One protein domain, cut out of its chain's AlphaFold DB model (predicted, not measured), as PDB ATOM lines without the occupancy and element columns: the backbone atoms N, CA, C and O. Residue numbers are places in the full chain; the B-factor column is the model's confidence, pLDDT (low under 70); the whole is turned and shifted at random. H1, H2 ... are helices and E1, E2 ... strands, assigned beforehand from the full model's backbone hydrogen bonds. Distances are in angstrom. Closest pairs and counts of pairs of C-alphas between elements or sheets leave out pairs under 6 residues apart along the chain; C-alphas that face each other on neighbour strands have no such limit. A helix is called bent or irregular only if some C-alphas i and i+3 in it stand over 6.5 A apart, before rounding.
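What this domain is: This is residues 2 to 147 of the 473 residues of the protein "C-type lectin domain-containing protein" of Verrucomicrobiales bacterium (UniProt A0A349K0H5). Two small, strongly twisted antiparallel sheets, E4-E3-E5-E6 and E1-E2-E7, are partly face to face with crossed strands, a loose sandwich; H2 packs over E7 and reaches E3. H1 lies at one end of the long axis, H3 grazes both sheets, and H4 lies away from the sheets. The printed part has 146 residues with four named helices and seven named strands, in the order H1 E1 E2 H2 H3 E3 E4 E5 E6 E7 H4. The class is mixed, helices and strands; the whole is compact, with a radius of gyration of the C-alphas of 14.1 A, and spans 41 by 37 by 27 A.

Where its parts are: Find C-alpha 2 at (23.917, 124.198, 62.821); from there H1 runs 15.9 A to residue 12, irregular, with C-alphas 6 and 9 at 7.4 A. Next come E1, residues 24 to 26, and E2, residues 29 to 38, 22.5 A long, which bends by 79 degrees at residue 35. H2, residues 40 to 49, is 14.2 A long, and H3 holds residues 60 to 67. E3, residues 75 to 82, is 18.5 A long and bends by 77 degrees at residue 79. E4 is residues 88 to 90, E5 108 to 112 and E6 117 to 120. E7, residues 126 to 133, runs 22.7 A, and H4, residues 142 to 147, ends at (38.456, 105.154, 40.086).

How they stand to each other: Look first at the sandwich, two sheets face to face: their strands stand at 87 degrees, and the closest C-alphas of E3 and E7, Ile 76 and Phe 128, are 4.8 A apart. In the curled sheet, the hairpin E3 and E4 has N 81 and O 89 at 3.0 A, E3 and E5 have N 76 and O 111 at 2.9 A, and the hairpin E5 and E6 has N 110 and O 118 at 2.8 A. In the other, the hairpin E1 and E2 has N 24 and O 31 at 2.8 A, and E2 and E7 have N 34 and O 128 at 2.8 A. H2 makes two layers with this sheet, a helix on one face: it is over E7, at a height over the sheet of 7.0 A. H1 and H2 only just touch, with 3 pairs of C-alphas within 8 A, the closest Thr 12 and Glu 49 at 7.0 A. H2 and H4 are close but not clearly touching: the closest C-alphas, Glu 48 and Leu 142, are 8.0 A apart. Every O i to N i+4 pair is within hydrogen-bond range in H2, H3 and H4, and 5 of 7 in H1.

The domain as a whole: The farthest C-alphas, Thr 17 and Thr 104, are 42.3 A apart. The printed part has no cut; the links H1 to E1 and E4 to E5 are long. The mean pLDDT of the printed part is 95.0, and no printed residue is under 70.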
ATOM      1  N   GLU A   2      25.336 124.601  62.981       88.19
ATOM      2  CA  GLU A   2      23.917 124.198  62.821       88.19
ATOM      3  C   GLU A   2      23.395 124.264  61.373       88.19
ATOM      4  O   GLU A   2      22.765 123.329  60.889       88.19
ATOM      5  N   ALA A   3      23.715 125.338  60.640       91.62
ATOM      6  CA  ALA A   3      23.336 125.456  59.231       91.62
ATOM      7  C   ALA A   3      24.009 124.402  58.327       91.62
ATOM      8  O   ALA A   3      23.388 123.948  57.374       91.62
ATOM      9  N   LEU A   4      25.253 124.002  58.621       93.69
ATOM     10  CA  LEU A   4      25.969 122.968  57.861       93.69
ATOM     11  C   LEU A   4      25.335 121.589  58.086       93.69
ATOM     12  O   LEU A   4      25.095 120.874  57.118       93.69
ATOM     13  N   GLU A   5      24.993 121.261  59.335       95.31
ATOM     14  CA  GLU A   5      24.286 120.020  59.683       95.31
ATOM     15  C   GLU A   5      22.912 119.945  58.999       95.31
ATOM     16  O   GLU A   5      22.603 118.957  58.335       95.31
ATOM     17  N   ARG A   6      22.115 121.026  59.064       96.94
ATOM     18  CA  ARG A   6      20.808 121.105  58.384       96.94
ATOM     19  C   ARG A   6      20.922 120.885  56.872       96.94
ATOM     20  O   ARG A   6      20.046 120.261  56.280       96.94
ATOM     21  N   LEU A   7      21.973 121.413  56.245       96.88
ATOM     22  CA  LEU A   7      22.177 121.354  54.795       96.88
ATOM     23  C   LEU A   7      22.843 120.056  54.312       96.88
ATOM     24  O   LEU A   7      22.896 119.826  53.104       96.88
ATOM     25  N   LYS A   8      23.313 119.184  55.214       96.56
ATOM     26  CA  LYS A   8      23.999 117.924  54.873       96.56
ATOM     27  C   LYS A   8      23.243 117.071  53.837       96.56
ATOM     28  O   LYS A   8      23.882 116.658  52.865       96.56
ATOM     29  N   PRO A   9      21.914 116.839  53.938       96.62
ATOM     30  CA  PRO A   9      21.200 116.021  52.953       96.62
ATOM     31  C   PRO A   9      21.180 116.635  51.544       96.62
ATOM     32  O   PRO A   9      21.305 115.917  50.556       96.62
ATOM     33  N   ALA A  10      21.073 117.962  51.436       96.62
ATOM     34  CA  ALA A  10      21.070 118.664  50.152       96.62
ATOM     35  C   ALA A  10      22.483 118.708  49.540       96.62
ATOM     36  O   ALA A  10      22.698 118.392  48.370       96.62
ATOM     37  N   LEU A  11      23.494 119.024  50.353       96.56
ATOM     38  CA  LEU A  11      24.870 119.134  49.872       96.56
ATOM     39  C   LEU A  11      25.431 117.782  49.399       96.56
ATOM     40  O   LEU A  11      26.132 117.734  48.382       96.56
ATOM     41  N   THR A  12      25.086 116.683  50.077       95.31
ATOM     42  CA  THR A  12      25.529 115.323  49.713       95.31
ATOM     43  C   THR A  12      24.911 114.801  48.417       95.31
ATOM     44  O   THR A  12      25.573 114.052  47.701       95.31
ATOM     45  N   THR A  13      23.698 115.230  48.060       95.00
ATOM     46  CA  THR A  13      23.045 114.868  46.786       95.00
ATOM     47  C   THR A  13      23.481 115.742  45.611       95.00
ATOM     48  O   THR A  13      23.067 115.504  44.477       95.00
ATOM     49  N   GLY A  14      24.353 116.725  45.853       94.25
ATOM     50  CA  GLY A  14      24.834 117.636  44.819       94.25
ATOM     51  C   GLY A  14      23.989 118.900  44.669       94.25
ATOM     52  O   GLY A  14      24.268 119.688  43.771       94.25
ATOM     53  N   GLU A  15      22.998 119.142  45.532       95.94
ATOM     54  CA  GLU A  15      22.213 120.376  45.504       95.94
ATOM     55  C   GLU A  15      23.059 121.574  45.968       95.94
ATOM     56  O   GLU A  15      23.876 121.477  46.889       95.94
ATOM     57  N   ARG A  16      22.910 122.708  45.277       94.62
ATOM     58  CA  ARG A  16      23.762 123.907  45.405       94.62
ATOM     59  C   ARG A  16      22.946 125.205  45.525       94.62
ATOM     60  O   ARG A  16      23.436 126.276  45.169       94.62
ATOM     61  N   THR A  17      21.696 125.093  45.981       93.31
ATOM     62  CA  THR A  17      20.712 126.182  46.125       93.31
ATOM     63  C   THR A  17      20.979 127.053  47.352       93.31
ATOM     64  O   THR A  17      20.878 128.276  47.278       93.31
ATOM     65  N   GLU A  18      21.381 126.434  48.460       95.25
ATOM     66  CA  GLU A  18      21.702 127.084  49.728       95.25
ATOM     67  C   GLU A  18      23.066 126.598  50.242       95.25
ATOM     68  O   GLU A  18      23.449 125.444  50.050       95.25
ATOM     69  N   TYR A  19      23.802 127.486  50.912       96.19
ATOM     70  CA  TYR A  19      25.056 127.161  51.590       96.19
ATOM     71  C   TYR A  19      25.043 127.712  53.014       96.19
ATOM     72  O   TYR A  19      24.354 128.701  53.279       96.19
ATOM     73  N   PRO A  20      25.846 127.140  53.926       96.56
ATOM     74  CA  PRO A  20      25.988 127.695  55.262       96.56
ATOM     75  C   PRO A  20      26.440 129.170  55.216       96.56
ATOM     76  O   PRO A  20      27.281 129.527  54.376       96.56
ATOM     77  N   PRO A  21      25.945 130.033  56.121       96.25
ATOM     78  CA  PRO A  21      26.407 131.415  56.223       96.25
ATOM     79  C   PRO A  21      27.931 131.501  56.377       96.25
ATOM     80  O   PRO A  21      28.533 130.700  57.089       96.25
ATOM     81  N   GLY A  22      28.558 132.468  55.702       94.44
ATOM     82  CA  GLY A  22      30.020 132.622  55.681       94.44
ATOM     83  C   GLY A  22      30.745 131.783  54.620       94.44
ATOM     84  O   GLY A  22      31.968 131.858  54.524       94.44
ATOM     85  N   THR A  23      30.020 131.024  53.789       97.69
ATOM     86  CA  THR A  23      30.606 130.313  52.641       97.69
ATOM     87  C   THR A  23      31.207 131.296  51.633       97.69
ATOM     88  O   THR A  23      30.539 132.199  51.132       97.69
ATOM     89  N   LEU A  24      32.480 131.091  51.306       97.62
ATOM     90  CA  LEU A  24      33.246 131.913  50.381       97.62
ATOM     91  C   LEU A  24      33.058 131.440  48.937       97.62
ATOM     92  O   LEU A  24      32.866 130.254  48.663       97.62
ATOM     93  N   VAL A  25      33.178 132.378  47.997       96.50
ATOM     94  CA  VAL A  25      33.033 132.138  46.557       96.50
ATOM     95  C   VAL A  25      34.363 132.358  45.847       96.50
ATOM     96  O   VAL A  25      34.979 133.416  45.987       96.50
ATOM     97  N   ARG A  26      34.775 131.388  45.024       95.19
ATOM     98  CA  ARG A  26      35.900 131.544  44.094       95.19
ATOM     99  C   ARG A  26      35.648 130.724  42.836       95.19
ATOM    100  O   ARG A  26      35.544 129.502  42.902       95.19
ATOM    101  N   GLY A  27      35.524 131.405  41.697       92.56
ATOM    102  CA  GLY A  27      35.190 130.766  40.422       92.56
ATOM    103  C   GLY A  27      33.913 129.923  40.521       92.56
ATOM    104  O   GLY A  27      32.885 130.380  41.028       92.56
ATOM    105  N   THR A  28      33.998 128.671  40.075       93.94
ATOM    106  CA  THR A  28      32.902 127.686  40.098       93.94
ATOM    107  C   THR A  28      32.850 126.853  41.384       93.94
ATOM    108  O   THR A  28      32.245 125.780  41.391       93.94
ATOM    109  N   SER A  29      33.496 127.322  42.453       96.69
ATOM    110  CA  SER A  29      33.617 126.600  43.717       96.69
ATOM    111  C   SER A  29      33.120 127.427  44.904       96.69
ATOM    112  O   SER A  29      32.995 128.663  44.854       96.69
ATOM    113  N   ARG A  30      32.821 126.720  45.991       97.75
ATOM    114  CA  ARG A  30      32.391 127.256  47.285       97.75
ATOM    115  C   ARG A  30      33.265 126.684  48.381       97.75
ATOM    116  O   ARG A  30      33.590 125.505  48.317       97.75
ATOM    117  N   PHE A  31      33.627 127.509  49.356       98.44
ATOM    118  CA  PHE A  31      34.550 127.133  50.425       98.44
ATOM    119  C   PHE A  31      33.954 127.490  51.780       98.44
ATOM    120  O   PHE A  31      33.633 128.653  52.020       98.44
ATOM    121  N   PHE A  32      33.832 126.516  52.672       98.25
ATOM    122  CA  PHE A  32      33.339 126.730  54.031       98.25
ATOM    123  C   PHE A  32      34.393 126.331  55.057       98.25
ATOM    124  O   PHE A  32      34.932 125.227  54.990       98.25
ATOM    125  N   SER A  33      34.692 127.248  55.979       97.88
ATOM    126  CA  SER A  33      35.683 127.040  57.035       97.88
ATOM    127  C   SER A  33      35.125 126.124  58.119       97.88
ATOM    128  O   SER A  33      34.045 126.373  58.656       97.88
ATOM    129  N   VAL A  34      35.882 125.089  58.467       97.81
ATOM    130  CA  VAL A  34      35.639 124.218  59.614       97.81
ATOM    131  C   VAL A  34      36.776 124.432  60.607       97.81
ATOM    132  O   VAL A  34      37.922 124.055  60.368       97.81
ATOM    133  N   GLU A  35      36.450 125.064  61.732       95.94
ATOM    134  CA  GLU A  35      37.427 125.433  62.767       95.94
ATOM    135  C   GLU A  35      37.832 124.249  63.657       95.94
ATOM    136  O   GLU A  35      38.901 124.262  64.275       95.94
ATOM    137  N   ASN A  36      37.000 123.202  63.692       95.94
ATOM    138  CA  ASN A  36      37.286 121.968  64.415       95.94
ATOM    139  C   ASN A  36      38.549 121.313  63.850       95.94
ATOM    140  O   ASN A  36      38.621 120.966  62.672       95.94
ATOM    141  N   LYS A  37      39.550 121.130  64.713       97.69
ATOM    142  CA  LYS A  37      40.850 120.585  64.321       97.69
ATOM    143  C   LYS A  37      40.775 119.067  64.236       97.69
ATOM    144  O   LYS A  37      40.611 118.407  65.259       97.69
ATOM    145  N   LEU A  38      40.945 118.525  63.036       96.94
ATOM    146  CA  LEU A  38      40.874 117.087  62.767       96.94
ATOM    147  C   LEU A  38      42.185 116.591  62.148       96.94
ATOM    148  O   LEU A  38      42.942 117.386  61.580       96.94
ATOM    149  N   SER A  39      42.455 115.288  62.267       96.62
ATOM    150  CA  SER A  39      43.488 114.620  61.465       96.62
ATOM    151  C   SER A  39      43.172 114.824  59.976       96.62
ATOM    152  O   SER A  39      42.019 115.049  59.605       96.62
ATOM    153  N   TRP A  40      44.170 114.758  59.099       97.50
ATOM    154  CA  TRP A  40      43.941 114.827  57.657       97.50
ATOM    155  C   TRP A  40      42.943 113.765  57.155       97.50
ATOM    156  O   TRP A  40      41.982 114.154  56.486       97.50
ATOM    157  N   PRO A  41      43.079 112.458  57.490       96.00
ATOM    158  CA  PRO A  41      42.109 111.453  57.052       96.00
ATOM    159  C   PRO A  41      40.700 111.712  57.603       96.00
ATOM    160  O   PRO A  41      39.734 111.602  56.843       96.00
ATOM    161  N   ARG A  42      40.551 112.147  58.866       96.38
ATOM    162  CA  ARG A  42      39.234 112.511  59.409       96.38
ATOM    163  C   ARG A  42      38.656 113.757  58.755       96.38
ATOM    164  O   ARG A  42      37.460 113.786  58.491       96.38
ATOM    165  N   ALA A  43      39.469 114.776  58.481       97.94
ATOM    166  CA  ALA A  43      39.041 116.000  57.806       97.94
ATOM    167  C   ALA A  43      38.569 115.714  56.370       97.94
ATOM    168  O   ALA A  43      37.559 116.264  55.931       97.94
ATOM    169  N   ALA A  44      39.259 114.816  55.658       97.38
ATOM    170  CA  ALA A  44      38.852 114.352  54.335       97.38
ATOM    171  C   ALA A  44      37.514 113.600  54.380       97.38
ATOM    172  O   ALA A  44      36.601 113.947  53.628       97.38
ATOM    173  N   ALA A  45      37.367 112.643  55.304       96.12
ATOM    174  CA  ALA A  45      36.108 111.930  55.516       96.12
ATOM    175  C   ALA A  45      34.969 112.893  55.894       96.12
ATOM    176  O   ALA A  45      33.886 112.819  55.323       96.12
ATOM    177  N   TYR A  46      35.236 113.850  56.788       97.12
ATOM    178  CA  TYR A  46      34.273 114.873  57.192       97.12
ATOM    179  C   TYR A  46      33.823 115.718  55.997       97.12
ATOM    180  O   TYR A  46      32.630 115.893  55.795       97.12
ATOM    181  N   ALA A  47      34.739 116.213  55.161       98.12
ATOM    182  CA  ALA A  47      34.364 116.984  53.974       98.12
ATOM    183  C   ALA A  47      33.469 116.176  53.010       98.12
ATOM    184  O   ALA A  47      32.491 116.716  52.484       98.12
ATOM    185  N   GLU A  48      33.764 114.885  52.827       96.75
ATOM    186  CA  GLU A  48      32.960 113.973  52.004       96.75
ATOM    187  C   GLU A  48      31.563 113.727  52.590       96.75
ATOM    188  O   GLU A  48      30.587 113.725  51.837       96.75
ATOM    189  N   GLU A  49      31.431 113.619  53.918       95.62
ATOM    190  CA  GLU A  49      30.132 113.519  54.601       95.62
ATOM    191  C   GLU A  49      29.204 114.714  54.310       95.62
ATOM    192  O   GLU A  49      27.989 114.572  54.426       95.62
ATOM    193  N   TYR A  50      29.747 115.869  53.908       97.25
ATOM    194  CA  TYR A  50      28.986 117.052  53.483       97.25
ATOM    195  C   TYR A  50      28.962 117.239  51.962       97.25
ATOM    196  O   TYR A  50      28.653 118.325  51.480       97.25
ATOM    197  N   GLY A  51      29.301 116.216  51.177       96.75
ATOM    198  CA  GLY A  51      29.254 116.272  49.714       96.75
ATOM    199  C   GLY A  51      30.359 117.112  49.068       96.75
ATOM    200  O   GLY A  51      30.261 117.427  47.880       96.75
ATOM    201  N   GLY A  52      31.395 117.480  49.824       97.81
ATOM    202  CA  GLY A  52      32.559 118.222  49.348       97.81
ATOM    203  C   GLY A  52      33.857 117.432  49.491       97.81
ATOM    204  O   GLY A  52      33.865 116.227  49.734       97.81
ATOM    205  N   HIS A  53      34.977 118.117  49.325       98.50
ATOM    206  CA  HIS A  53      36.309 117.581  49.598       98.50
ATOM    207  C   HIS A  53      37.179 118.667  50.237       98.50
ATOM    208  O   HIS A  53      36.800 119.835  50.253       98.50
ATOM    209  N   LEU A  54      38.345 118.311  50.776       98.69
ATOM    210  CA  LEU A  54      39.285 119.312  51.288       98.69
ATOM    211  C   LEU A  54      39.721 120.277  50.174       98.69
ATOM    212  O   LEU A  54      39.901 119.863  49.027       98.69
ATOM    213  N   ALA A  55      39.905 121.552  50.523       98.38
ATOM    214  CA  ALA A  55      40.235 122.604  49.565       98.38
ATOM    215  C   ALA A  55      41.519 122.326  48.759       98.38
ATOM    216  O   ALA A  55      42.545 121.937  49.320       98.38
ATOM    217  N   THR A  56      41.466 122.559  47.449       97.50
ATOM    218  CA  THR A  56      42.585 122.415  46.508       97.50
ATOM    219  C   THR A  56      43.096 123.786  46.048       97.50
ATOM    220  O   THR A  56      42.367 124.780  46.074       97.50
ATOM    221  N   CYS A  57      44.376 123.864  45.667       94.31
ATOM    222  CA  CYS A  57      44.988 125.081  45.120       94.31
ATOM    223  C   CYS A  57      45.699 124.753  43.803       94.31
ATOM    224  O   CYS A  57      46.751 124.117  43.790       94.31
ATOM    225  N   LEU A  58      45.142 125.191  42.678       90.81
ATOM    226  CA  LEU A  58      45.619 124.821  41.344       90.81
ATOM    227  C   LEU A  58      46.768 125.709  40.848       90.81
ATOM    228  O   LEU A  58      47.489 125.335  39.924       90.81
ATOM    229  N   ASN A  59      46.928 126.893  41.440       91.94
ATOM    230  CA  ASN A  59      47.950 127.878  41.091       91.94
ATOM    231  C   ASN A  59      48.241 128.832  42.263       91.94
ATOM    232  O   ASN A  59      47.519 128.852  43.263       91.94
ATOM    233  N   GLU A  60      49.300 129.638  42.134       94.56
ATOM    234  CA  GLU A  60      49.740 130.574  43.182       94.56
ATOM    235  C   GLU A  60      48.671 131.625  43.518       94.56
ATOM    236  O   GLU A  60      48.549 132.051  44.664       94.56
ATOM    237  N   GLY A  61      47.843 132.015  42.543       94.44
ATOM    238  CA  GLY A  61      46.734 132.940  42.764       94.44
ATOM    239  C   GLY A  61      45.655 132.365  43.686       94.44
ATOM    240  O   GLY A  61      45.121 133.083  44.530       94.44
ATOM    241  N   GLU A  62      45.339 131.075  43.558       94.94
ATOM    242  CA  GLU A  62      44.420 130.373  44.463       94.94
ATOM    243  C   GLU A  62      45.040 130.117  45.835       94.94
ATOM    244  O   GLU A  62      44.362 130.315  46.840       94.94
ATOM    245  N   GLN A  63      46.327 129.761  45.884       95.88
ATOM    246  CA  GLN A  63      47.085 129.628  47.130       95.88
ATOM    247  C   GLN A  63      47.066 130.939  47.930       95.88
ATOM    248  O   GLN A  63      46.687 130.936  49.099       95.88
ATOM    249  N   ASN A  64      47.411 132.063  47.297       96.81
ATOM    250  CA  ASN A  64      47.425 133.381  47.936       96.81
ATOM    251  C   ASN A  64      46.018 133.831  48.343       96.81
ATOM    252  O   ASN A  64      45.824 134.384  49.427       96.81
ATOM    253  N   TRP A  65      45.018 133.569  47.495       97.62
ATOM    254  CA  TRP A  65      43.629 133.864  47.827       97.62
ATOM    255  C   TRP A  65      43.176 133.079  49.057       97.62
ATOM    256  O   TRP A  65      42.674 133.701  49.991       97.62
ATOM    257  N   LEU A  66      43.375 131.758  49.090       97.81
ATOM    258  CA  LEU A  66      42.940 130.927  50.210       97.81
ATOM    259  C   LEU A  66      43.694 131.304  51.489       97.81
ATOM    260  O   LEU A  66      43.065 131.453  52.531       97.81
ATOM    261  N   ALA A  67      45.002 131.567  51.394       98.19
ATOM    262  CA  ALA A  67      45.814 132.045  52.510       98.19
ATOM    263  C   ALA A  67      45.254 133.332  53.139       98.19
ATOM    264  O   ALA A  67      45.109 133.404  54.354       98.19
ATOM    265  N   SER A  68      44.804 134.293  52.319       97.81
ATOM    266  CA  SER A  68      44.167 135.535  52.798       97.81
ATOM    267  C   SER A  68      42.829 135.339  53.530       97.81
ATOM    268  O   SER A  68      42.278 136.297  54.072       97.81
ATOM    269  N   LYS A  69      42.263 134.126  53.499       97.81
ATOM    270  CA  LYS A  69      41.009 133.759  54.178       97.81
ATOM    271  C   LYS A  69      41.239 132.946  55.445       97.81
ATOM    272  O   LYS A  69      40.283 132.689  56.172       97.81
ATOM    273  N   ILE A  70      42.481 132.552  55.712       97.38
ATOM    274  CA  ILE A  70      42.859 131.845  56.929       97.38
ATOM    275  C   ILE A  70      43.041 132.885  58.049       97.38
ATOM    276  O   ILE A  70      43.688 133.908  57.820       97.38
ATOM    277  N   PRO A  71      42.498 132.653  59.259       95.19
ATOM    278  CA  PRO A  71      42.768 133.517  60.405       95.19
ATOM    279  C   PRO A  71      44.272 133.637  60.694       95.19
ATOM    280  O   PRO A  71      45.024 132.680  60.514       95.19
ATOM    281  N   GLY A  72      44.715 134.795  61.185       95.75
ATOM    282  CA  GLY A  72      46.131 135.026  61.488       95.75
ATOM    283  C   GLY A  72      46.728 133.960  62.417       95.75
ATOM    284  O   GLY A  72      46.048 133.450  63.311       95.75
ATOM    285  N   ASN A  73      47.999 133.613  62.199       94.56
ATOM    286  CA  ASN A  73      48.741 132.567  62.916       94.56
ATOM    287  C   ASN A  73      48.096 131.169  62.852       94.56
ATOM    288  O   ASN A  73      48.338 130.325  63.720       94.56
ATOM    289  N   THR A  74      47.274 130.902  61.834       97.00
ATOM    290  CA  THR A  74      46.608 129.608  61.651       97.00
ATOM    291  C   THR A  74      47.182 128.858  60.454       97.00
ATOM    292  O   THR A  74      47.686 129.420  59.484       97.00
ATOM    293  N   THR A  75      47.125 127.534  60.536       98.12
ATOM    294  CA  THR A  75      47.443 126.614  59.446       98.12
ATOM    295  C   THR A  75      46.247 125.706  59.233       98.12
ATOM    296  O   THR A  75      45.674 125.236  60.213       98.12
ATOM    297  N   ILE A  76      45.881 125.462  57.978       98.69
ATOM    298  CA  ILE A  76      44.780 124.571  57.603       98.69
ATOM    299  C   ILE A  76      45.292 123.335  56.863       98.69
ATOM    300  O   ILE A  76      46.356 123.378  56.239       98.69
ATOM    301  N   TRP A  77      44.499 122.265  56.863       98.75
ATOM    302  CA  TRP A  77      44.652 121.189  55.888       98.75
ATOM    303  C   TRP A  77      44.202 121.620  54.490       98.75
ATOM    304  O   TRP A  77      43.218 122.345  54.332       98.75
ATOM    305  N   LEU A  78      44.903 121.111  53.476       98.69
ATOM    306  CA  LEU A  78      44.473 121.122  52.081       98.69
ATOM    307  C   LEU A  78      44.154 119.697  51.615       98.69
ATOM    308  O   LEU A  78      44.664 118.724  52.166       98.69
ATOM    309  N   GLY A  79      43.409 119.562  50.519       98.19
ATOM    310  CA  GLY A  79      43.159 118.292  49.829       98.19
ATOM    311  C   GLY A  79      44.354 117.788  49.025       98.19
ATOM    312  O   GLY A  79      44.179 117.157  47.991       98.19
ATOM    313  N   GLY A  80      45.564 118.138  49.441       97.56
ATOM    314  CA  GLY A  80      46.811 117.784  48.785       97.56
ATOM    315  C   GLY A  80      47.570 116.749  49.596       97.56
ATOM    316  O   GLY A  80      47.599 116.829  50.822       97.56
ATOM    317  N   GLY A  81      48.229 115.811  48.929       96.06
ATOM    318  CA  GLY A  81      48.976 114.767  49.617       96.06
ATOM    319  C   GLY A  81      49.924 114.011  48.703       96.06
ATOM    320  O   GLY A  81      49.897 114.167  47.481       96.06
ATOM    321  N   ALA A  82      50.757 113.181  49.318       92.88
ATOM    322  CA  ALA A  82      51.607 112.240  48.614       92.88
ATOM    323  C   ALA A  82      50.748 111.242  47.828       92.88
ATOM    324  O   ALA A  82      49.778 110.710  48.362       92.88
ATOM    325  N   THR A  83      51.119 110.976  46.580       92.44
ATOM    326  CA  THR A  83      50.455 110.004  45.689       92.44
ATOM    327  C   THR A  83      51.383 108.847  45.310       92.44
ATOM    328  O   THR A  83      51.115 108.086  44.385       92.44
ATOM    329  N   GLY A  84      52.502 108.717  46.024       81.06
ATOM    330  CA  GLY A  84      53.565 107.745  45.797       81.06
ATOM    331  C   GLY A  84      54.797 108.101  46.635       81.06
ATOM    332  O   GLY A  84      54.680 108.770  47.660       81.06
ATOM    333  N   ARG A  85      55.994 107.691  46.195       71.06
ATOM    334  CA  ARG A  85      57.251 107.957  46.928       71.06
ATOM    335  C   ARG A  85      57.764 109.394  46.800       71.06
ATOM    336  O   ARG A  85      58.484 109.859  47.675       71.06
ATOM    337  N   THR A  86      57.459 110.076  45.700       71.56
ATOM    338  CA  THR A  86      58.001 111.417  45.389       71.56
ATOM    339  C   THR A  86      56.961 112.369  44.796       71.56
ATOM    340  O   THR A  86      57.221 113.566  44.646       71.56
ATOM    341  N   ALA A  87      55.787 111.848  44.444       87.50
ATOM    342  CA  ALA A  87      54.730 112.591  43.781       87.50
ATOM    343  C   ALA A  87      53.738 113.184  44.788       87.50
ATOM    344  O   ALA A  87      53.480 112.609  45.846       87.50
ATOM    345  N   TRP A  88      53.182 114.335  44.415       93.75
ATOM    346  CA  TRP A  88      52.113 115.029  45.122       93.75
ATOM    347  C   TRP A  88      50.940 115.215  44.168       93.75
ATOM    348  O   TRP A  88      51.146 115.437  42.971       93.75
ATOM    349  N   GLY A  89      49.725 115.156  44.698       95.44
ATOM    350  CA  GLY A  89      48.503 115.330  43.926       95.44
ATOM    351  C   GLY A  89      47.363 115.872  44.772       95.44
ATOM    352  O   GLY A  89      47.409 115.846  46.005       95.44
ATOM    353  N   TRP A  90      46.347 116.382  44.082       97.94
ATOM    354  CA  TRP A  90      45.114 116.867  44.682       97.94
ATOM    355  C   TRP A  90      44.059 115.766  44.723       97.94
ATOM    356  O   TRP A  90      43.986 114.925  43.824       97.94
ATOM    357  N   VAL A  91      43.210 115.782  45.752       98.06
ATOM    358  CA  VAL A  91      42.122 114.807  45.926       98.06
ATOM    359  C   VAL A  91      41.177 114.791  44.735       98.06
ATOM    360  O   VAL A  91      40.671 113.726  44.410       98.06
ATOM    361  N   ASP A  92      40.991 115.912  44.036       96.62
ATOM    362  CA  ASP A  92      40.151 116.020  42.836       96.62
ATOM    363  C   ASP A  92      40.801 115.464  41.550       96.62
ATOM    364  O   ASP A  92      40.130 115.346  40.526       96.62
ATOM    365  N   GLY A  93      42.077 115.062  41.605       95.38
ATOM    366  CA  GLY A  93      42.845 114.558  40.465       95.38
ATOM    367  C   GLY A  93      43.497 115.641  39.602       95.38
ATOM    368  O   GLY A  93      44.138 115.307  38.607       95.38
ATOM    369  N   SER A  94      43.365 116.917  39.967       94.19
ATOM    370  CA  SER A  94      44.044 118.011  39.273       94.19
ATOM    371  C   SER A  94      45.572 117.907  39.422       94.19
ATOM    372  O   SER A  94      46.066 117.437  40.456       94.19
ATOM    373  N   PRO A  95      46.355 118.368  38.428       89.75
ATOM    374  CA  PRO A  95      47.812 118.315  38.492       89.75
ATOM    375  C   PRO A  95      48.381 119.226  39.589       89.75
ATOM    376  O   PRO A  95      47.886 120.329  39.840       89.75
ATOM    377  N   TRP A  96      49.468 118.782  40.223       93.31
ATOM    378  CA  TRP A  96      50.208 119.586  41.195       93.31
ATOM    379  C   TRP A  96      51.179 120.540  40.488       93.31
ATOM    380  O   TRP A  96      52.315 120.171  40.184       93.31
ATOM    381  N   ASN A  97      50.740 121.779  40.257       92.44
ATOM    382  CA  ASN A  97      51.535 122.813  39.578       92.44
ATOM    383  C   ASN A  97      52.251 123.784  40.535       92.44
ATOM    384  O   ASN A  97      52.954 124.687  40.092       92.44
ATOM    385  N   LEU A  98      52.069 123.616  41.846       92.31
ATOM    386  CA  LEU A  98      52.706 124.439  42.874       92.31
ATOM    387  C   LEU A  98      54.066 123.874  43.287       92.31
ATOM    388  O   LEU A  98      54.402 122.717  43.016       92.31
ATOM    389  N   ARG A  99      54.841 124.664  44.035       91.50
ATOM    390  CA  ARG A  99      56.063 124.169  44.676       91.50
ATOM    391  C   ARG A  99      55.735 122.965  45.569       91.50
ATOM    392  O   ARG A  99      54.930 123.067  46.492       91.50
ATOM    393  N   LYS A 100      56.362 121.819  45.291       90.50
ATOM    394  CA  LYS A 100      56.141 120.571  46.037       90.50
ATOM    395  C   LYS A 100      56.746 120.667  47.446       90.50
ATOM    396  O   LYS A 100      57.922 121.031  47.560       90.50
ATOM    397  N   PRO A 101      55.993 120.341  48.509       90.62
ATOM    398  CA  PRO A 101      56.560 120.207  49.844       90.62
ATOM    399  C   PRO A 101      57.394 118.918  49.965       90.62
ATOM    400  O   PRO A 101      57.285 117.999  49.150       90.62
ATOM    401  N   SER A 102      58.258 118.844  50.983       83.12
ATOM    402  CA  SER A 102      59.085 117.653  51.220       83.12
ATOM    403  C   SER A 102      58.229 116.480  51.688       83.12
ATOM    404  O   SER A 102      57.464 116.635  52.628       83.12
ATOM    405  N   ILE A 103      58.388 115.283  51.131       74.62
ATOM    406  CA  ILE A 103      57.669 114.102  51.642       74.62
ATOM    407  C   ILE A 103      58.262 113.562  52.958       74.62
ATOM    408  O   ILE A 103      57.611 112.822  53.689       74.62
ATOM    409  N   THR A 104      59.489 113.963  53.310       73.25
ATOM    410  CA  THR A 104      60.191 113.466  54.508       73.25
ATOM    411  C   THR A 104      59.583 113.957  55.819       73.25
ATOM    412  O   THR A 104      59.773 113.333  56.857       73.25
ATOM    413  N   THR A 105      58.859 115.076  55.781       82.81
ATOM    414  CA  THR A 105      58.217 115.691  56.950       82.81
ATOM    415  C   THR A 105      56.729 115.368  57.051       82.81
ATOM    416  O   THR A 105      56.078 115.794  58.001       82.81
ATOM    417  N   GLY A 106      56.174 114.624  56.090       88.25
ATOM    418  CA  GLY A 106      54.768 114.250  56.078       88.25
ATOM    419  C   GLY A 106      54.227 113.933  54.688       88.25
ATOM    420  O   GLY A 106      54.831 114.255  53.668       88.25
ATOM    421  N   ASN A 107      53.043 113.335  54.668       92.44
ATOM    422  CA  ASN A 107      52.328 112.876  53.477       92.44
ATOM    423  C   ASN A 107      51.113 113.752  53.124       92.44
ATOM    424  O   ASN A 107      50.469 113.500  52.111       92.44
ATOM    425  N   SER A 108      50.791 114.757  53.942       96.81
ATOM    426  CA  SER A 108      49.583 115.582  53.806       96.81
ATOM    427  C   SER A 108      49.942 117.064  53.727       96.81
ATOM    428  O   SER A 108      50.826 117.520  54.452       96.81
ATOM    429  N   ALA A 109      49.292 117.823  52.844       98.00
ATOM    430  CA  ALA A 109      49.612 119.228  52.596       98.00
ATOM    431  C   ALA A 109      48.846 120.171  53.533       98.00
ATOM    432  O   ALA A 109      47.632 120.051  53.700       98.00
ATOM    433  N   THR A 110      49.543 121.168  54.075       98.38
ATOM    434  CA  THR A 110      48.954 122.286  54.819       98.38
ATOM    435  C   THR A 110      49.177 123.616  54.116       98.38
ATOM    436  O   THR A 110      50.135 123.753  53.358       98.38
ATOM    437  N   LEU A 111      48.356 124.616  54.442       98.50
ATOM    438  CA  LEU A 111      48.538 126.019  54.055       98.50
ATOM    439  C   LEU A 111      48.515 126.911  55.297       98.50
ATOM    440  O   LEU A 111      47.591 126.807  56.102       98.50
ATOM    441  N   SER A 112      49.512 127.781  55.461       98.38
ATOM    442  CA  SER A 112      49.478 128.840  56.477       98.38
ATOM    443  C   SER A 112      48.763 130.093  55.966       98.38
ATOM    444  O   SER A 112      48.720 130.339  54.761       98.38
ATOM    445  N   ASP A 113      48.312 130.939  56.884       97.25
ATOM    446  CA  ASP A 113      47.872 132.320  56.626       97.25
ATOM    447  C   ASP A 113      48.894 133.155  55.828       97.25
ATOM    448  O   ASP A 113      48.523 133.948  54.970       97.25
ATOM    449  N   LEU A 114      50.193 132.903  56.025       97.06
ATOM    450  CA  LEU A 114      51.276 133.518  55.238       97.06
ATOM    451  C   LEU A 114      51.483 132.915  53.830       97.06
ATOM    452  O   LEU A 114      52.470 133.222  53.164       97.06
ATOM    453  N   GLY A 115      50.616 132.004  53.384       96.69
ATOM    454  CA  GLY A 115      50.702 131.388  52.060       96.69
ATOM    455  C   GLY A 115      51.761 130.294  51.923       96.69
ATOM    456  O   GLY A 115      52.108 129.925  50.807       96.69
ATOM    457  N   SER A 116      52.301 129.743  53.014       96.44
ATOM    458  CA  SER A 116      53.302 128.673  52.943       96.44
ATOM    459  C   SER A 116      52.630 127.303  52.845       96.44
ATOM    460  O   SER A 116      51.950 126.884  53.783       96.44
ATOM    461  N   ILE A 117      52.863 126.585  51.739       97.25
ATOM    462  CA  ILE A 117      52.503 125.165  51.626       97.25
ATOM    463  C   ILE A 117      53.617 124.301  52.213       97.25
ATOM    464  O   ILE A 117      54.783 124.411  51.822       97.25
ATOM    465  N   ARG A 118      53.258 123.427  53.154       96.44
ATOM    466  CA  ARG A 118      54.171 122.474  53.802       96.44
ATOM    467  C   ARG A 118      53.542 121.092  53.848       96.44
ATOM    468  O   ARG A 118      52.343 120.943  53.636       96.44
ATOM    469  N   SER A 119      54.355 120.087  54.131       95.00
ATOM    470  CA  SER A 119      53.871 118.753  54.459       95.00
ATOM    471  C   SER A 119      53.850 118.556  55.967       95.00
ATOM    472  O   SER A 119      54.688 119.096  56.696       95.00
ATOM    473  N   GLN A 120      52.876 117.784  56.428       95.94
ATOM    474  CA  GLN A 120      52.716 117.391  57.818       95.94
ATOM    475  C   GLN A 120      52.283 115.921  57.900       95.94
ATOM    476  O   GLN A 120      51.658 115.418  56.956       95.94
ATOM    477  N   PRO A 121      52.604 115.215  58.999       93.75
ATOM    478  CA  PRO A 121      52.045 113.894  59.263       93.75
ATOM    479  C   PRO A 121      50.518 113.975  59.354       93.75
ATOM    480  O   PRO A 121      49.995 114.885  60.004       93.75
ATOM    481  N   GLY A 122      49.816 113.028  58.728       93.88
ATOM    482  CA  GLY A 122      48.351 113.030  58.630       93.88
ATOM    483  C   GLY A 122      47.614 113.094  59.973       93.88
ATOM    484  O   GLY A 122      46.550 113.696  60.047       93.88
ATOM    485  N   GLY A 123      48.190 112.571  61.057       93.75
ATOM    486  CA  GLY A 123      47.583 112.609  62.392       93.75
ATOM    487  C   GLY A 123      47.559 113.957  63.087       93.75
ATOM    488  O   GLY A 123      46.881 114.111  64.103       93.75
ATOM    489  N   ARG A 124      48.297 114.956  62.587       95.94
ATOM    490  CA  ARG A 124      48.239 116.295  63.182       95.94
ATOM    491  C   ARG A 124      46.831 116.867  63.047       95.94
ATOM    492  O   ARG A 124      46.146 116.652  62.056       95.94
ATOM    493  N   LYS A 125      46.402 117.649  64.033       97.31
ATOM    494  CA  LYS A 125      45.062 118.237  64.027       97.31
ATOM    495  C   LYS A 125      45.108 119.685  63.555       97.31
ATOM    496  O   LYS A 125      45.693 120.535  64.228       97.31
ATOM    497  N   PHE A 126      44.466 119.966  62.424       98.38
ATOM    498  CA  PHE A 126      44.333 121.314  61.866       98.38
ATOM    499  C   PHE A 126      42.883 121.597  61.448       98.38
ATOM    500  O   PHE A 126      42.150 120.659  61.123       98.38
ATOM    501  N   PRO A 127      42.451 122.873  61.473       98.56
ATOM    502  CA  PRO A 127      41.226 123.296  60.800       98.56
ATOM    503  C   PRO A 127      41.352 123.103  59.284       98.56
ATOM    504  O   PRO A 127      42.438 122.852  58.758       98.56
ATOM    505  N   PHE A 128      40.247 123.216  58.558       98.75
ATOM    506  CA  PHE A 128      40.229 122.976  57.116       98.75
ATOM    507  C   PHE A 128      39.061 123.681  56.440       98.75
ATOM    508  O   PHE A 128      38.150 124.175  57.094       98.75
ATOM    509  N   PHE A 129      39.089 123.717  55.111       98.62
ATOM    510  CA  PHE A 129      37.954 124.163  54.314       98.62
ATOM    511  C   PHE A 129      37.334 122.981  53.579       98.62
ATOM    512  O   PHE A 129      38.049 122.197  52.946       98.62
ATOM    513  N   ILE A 130      36.005 122.896  53.617       98.56
ATOM    514  CA  ILE A 130      35.237 122.067  52.689       98.56
ATOM    515  C   ILE A 130      35.084 122.857  51.396       98.56
ATOM    516  O   ILE A 130      34.641 124.006  51.419       98.56
ATOM    517  N   GLN A 131      35.439 122.238  50.280       98.38
ATOM    518  CA  GLN A 131      35.233 122.750  48.938       98.38
ATOM    519  C   GLN A 131      34.100 121.984  48.250       98.38
ATOM    520  O   GLN A 131      34.134 120.756  48.159       98.38
ATOM    521  N   TRP A 132      33.128 122.720  47.711       98.31
ATOM    522  CA  TRP A 132      32.094 122.193  46.816       98.31
ATOM    523  C   TRP A 132      32.245 122.773  45.417       98.31
ATOM    524  O   TRP A 132      32.601 123.943  45.257       98.31
ATOM    525  N   ARG A 133      31.901 121.974  44.405       96.62
ATOM    526  CA  ARG A 133      31.731 122.447  43.027       96.62
ATOM    527  C   ARG A 133      30.278 122.844  42.790       96.62
ATOM    528  O   ARG A 133      29.360 122.171  43.267       96.62
ATOM    529  N   ASN A 134      30.075 123.921  42.036       95.31
ATOM    530  CA  ASN A 134      28.741 124.439  41.715       95.31
ATOM    531  C   ASN A 134      27.926 123.499  40.814       95.31
ATOM    532  O   ASN A 134      26.707 123.600  40.794       95.31
ATOM    533  N   ASP A 135      28.587 122.603  40.077       95.81
ATOM    534  CA  ASP A 135      27.943 121.608  39.210       95.81
ATOM    535  C   ASP A 135      27.400 120.386  39.979       95.81
ATOM    536  O   ASP A 135      26.904 119.444  39.369       95.81
ATOM    537  N   GLY A 136      27.523 120.377  41.310       95.50
ATOM    538  CA  GLY A 136      27.084 119.275  42.166       95.50
ATOM    539  C   GLY A 136      28.047 118.086  42.207       95.50
ATOM    540  O   GLY A 136      27.915 117.230  43.081       95.50
ATOM    541  N   THR A 137      29.057 118.036  41.334       96.62
ATOM    542  CA  THR A 137      30.018 116.930  41.292       96.62
ATOM    543  C   THR A 137      31.024 117.005  42.441       96.62
ATOM    544  O   THR A 137      31.370 118.077  42.942       96.62
ATOM    545  N   ASN A 138      31.539 115.840  42.840       97.12
ATOM    546  CA  ASN A 138      32.615 115.730  43.819       97.12
ATOM    547  C   ASN A 138      33.718 114.791  43.295       97.12
ATOM    548  O   ASN A 138      33.736 113.607  43.631       97.12
ATOM    549  N   PRO A 139      34.643 115.290  42.455       96.81
ATOM    550  CA  PRO A 139      35.772 114.495  41.970       96.81
ATOM    551  C   PRO A 139      36.773 114.148  43.079       96.81
ATOM    552  O   PRO A 139      37.611 113.269  42.874       96.81
ATOM    553  N   GLY A 140      36.694 114.834  44.225       96.88
ATOM    554  CA  GLY A 140      37.551 114.647  45.388       96.88
ATOM    555  C   GLY A 140      37.114 113.540  46.343       96.88
ATOM    556  O   GLY A 140      37.889 113.200  47.230       96.88
ATOM    557  N   ASN A 141      35.923 112.959  46.177       95.75
ATOM    558  CA  ASN A 141      35.470 111.869  47.042       95.75
ATOM    559  C   ASN A 141      36.297 110.590  46.851       95.75
ATOM    560  O   ASN A 141      36.941 110.370  45.815       95.75
ATOM    561  N   LEU A 142      36.253 109.719  47.855       94.19
ATOM    562  CA  LEU A 142      37.053 108.503  47.897       94.19
ATOM    563  C   LEU A 142      36.765 107.573  46.704       94.19
ATOM    564  O   LEU A 142      37.684 107.024  46.095       94.19
ATOM    565  N   LYS A 143      35.496 107.460  46.290       94.75
ATOM    566  CA  LYS A 143      35.091 106.660  45.119       94.75
ATOM    567  C   LYS A 143      35.768 107.134  43.825       94.75
ATOM    568  O   LYS A 143      36.232 106.312  43.028       94.75
ATOM    569  N   ALA A 144      35.832 108.442  43.596       96.50
ATOM    570  CA  ALA A 144      36.465 109.023  42.419       96.50
ATOM    571  C   ALA A 144      37.994 108.864  42.474       96.50
ATOM    572  O   ALA A 144      38.604 108.513  41.461       96.50
ATOM    573  N   GLN A 145      38.603 109.024  43.654       96.69
ATOM    574  CA  GLN A 145      40.031 108.755  43.867       96.69
ATOM    575  C   GLN A 145      40.388 107.304  43.529       96.69
ATOM    576  O   GLN A 145      41.325 107.055  42.772       96.69
ATOM    577  N   PHE A 146      39.593 106.341  43.997       94.81
ATOM    578  CA  PHE A 146      39.789 104.927  43.677       94.81
ATOM    579  C   PHE A 146      39.585 104.612  42.198       94.81
ATOM    580  O   PHE A 146      40.301 103.784  41.642       94.81
ATOM    581  N   THR A 147      38.645 105.289  41.538       95.00
ATOM    582  CA  THR A 147      38.456 105.154  40.086       95.00
ATOM    583  C   THR A 147      39.713 105.586  39.327       95.00
ATOM    584  O   THR A 147      40.140 104.882  38.414       95.00
TER     585      THR A 147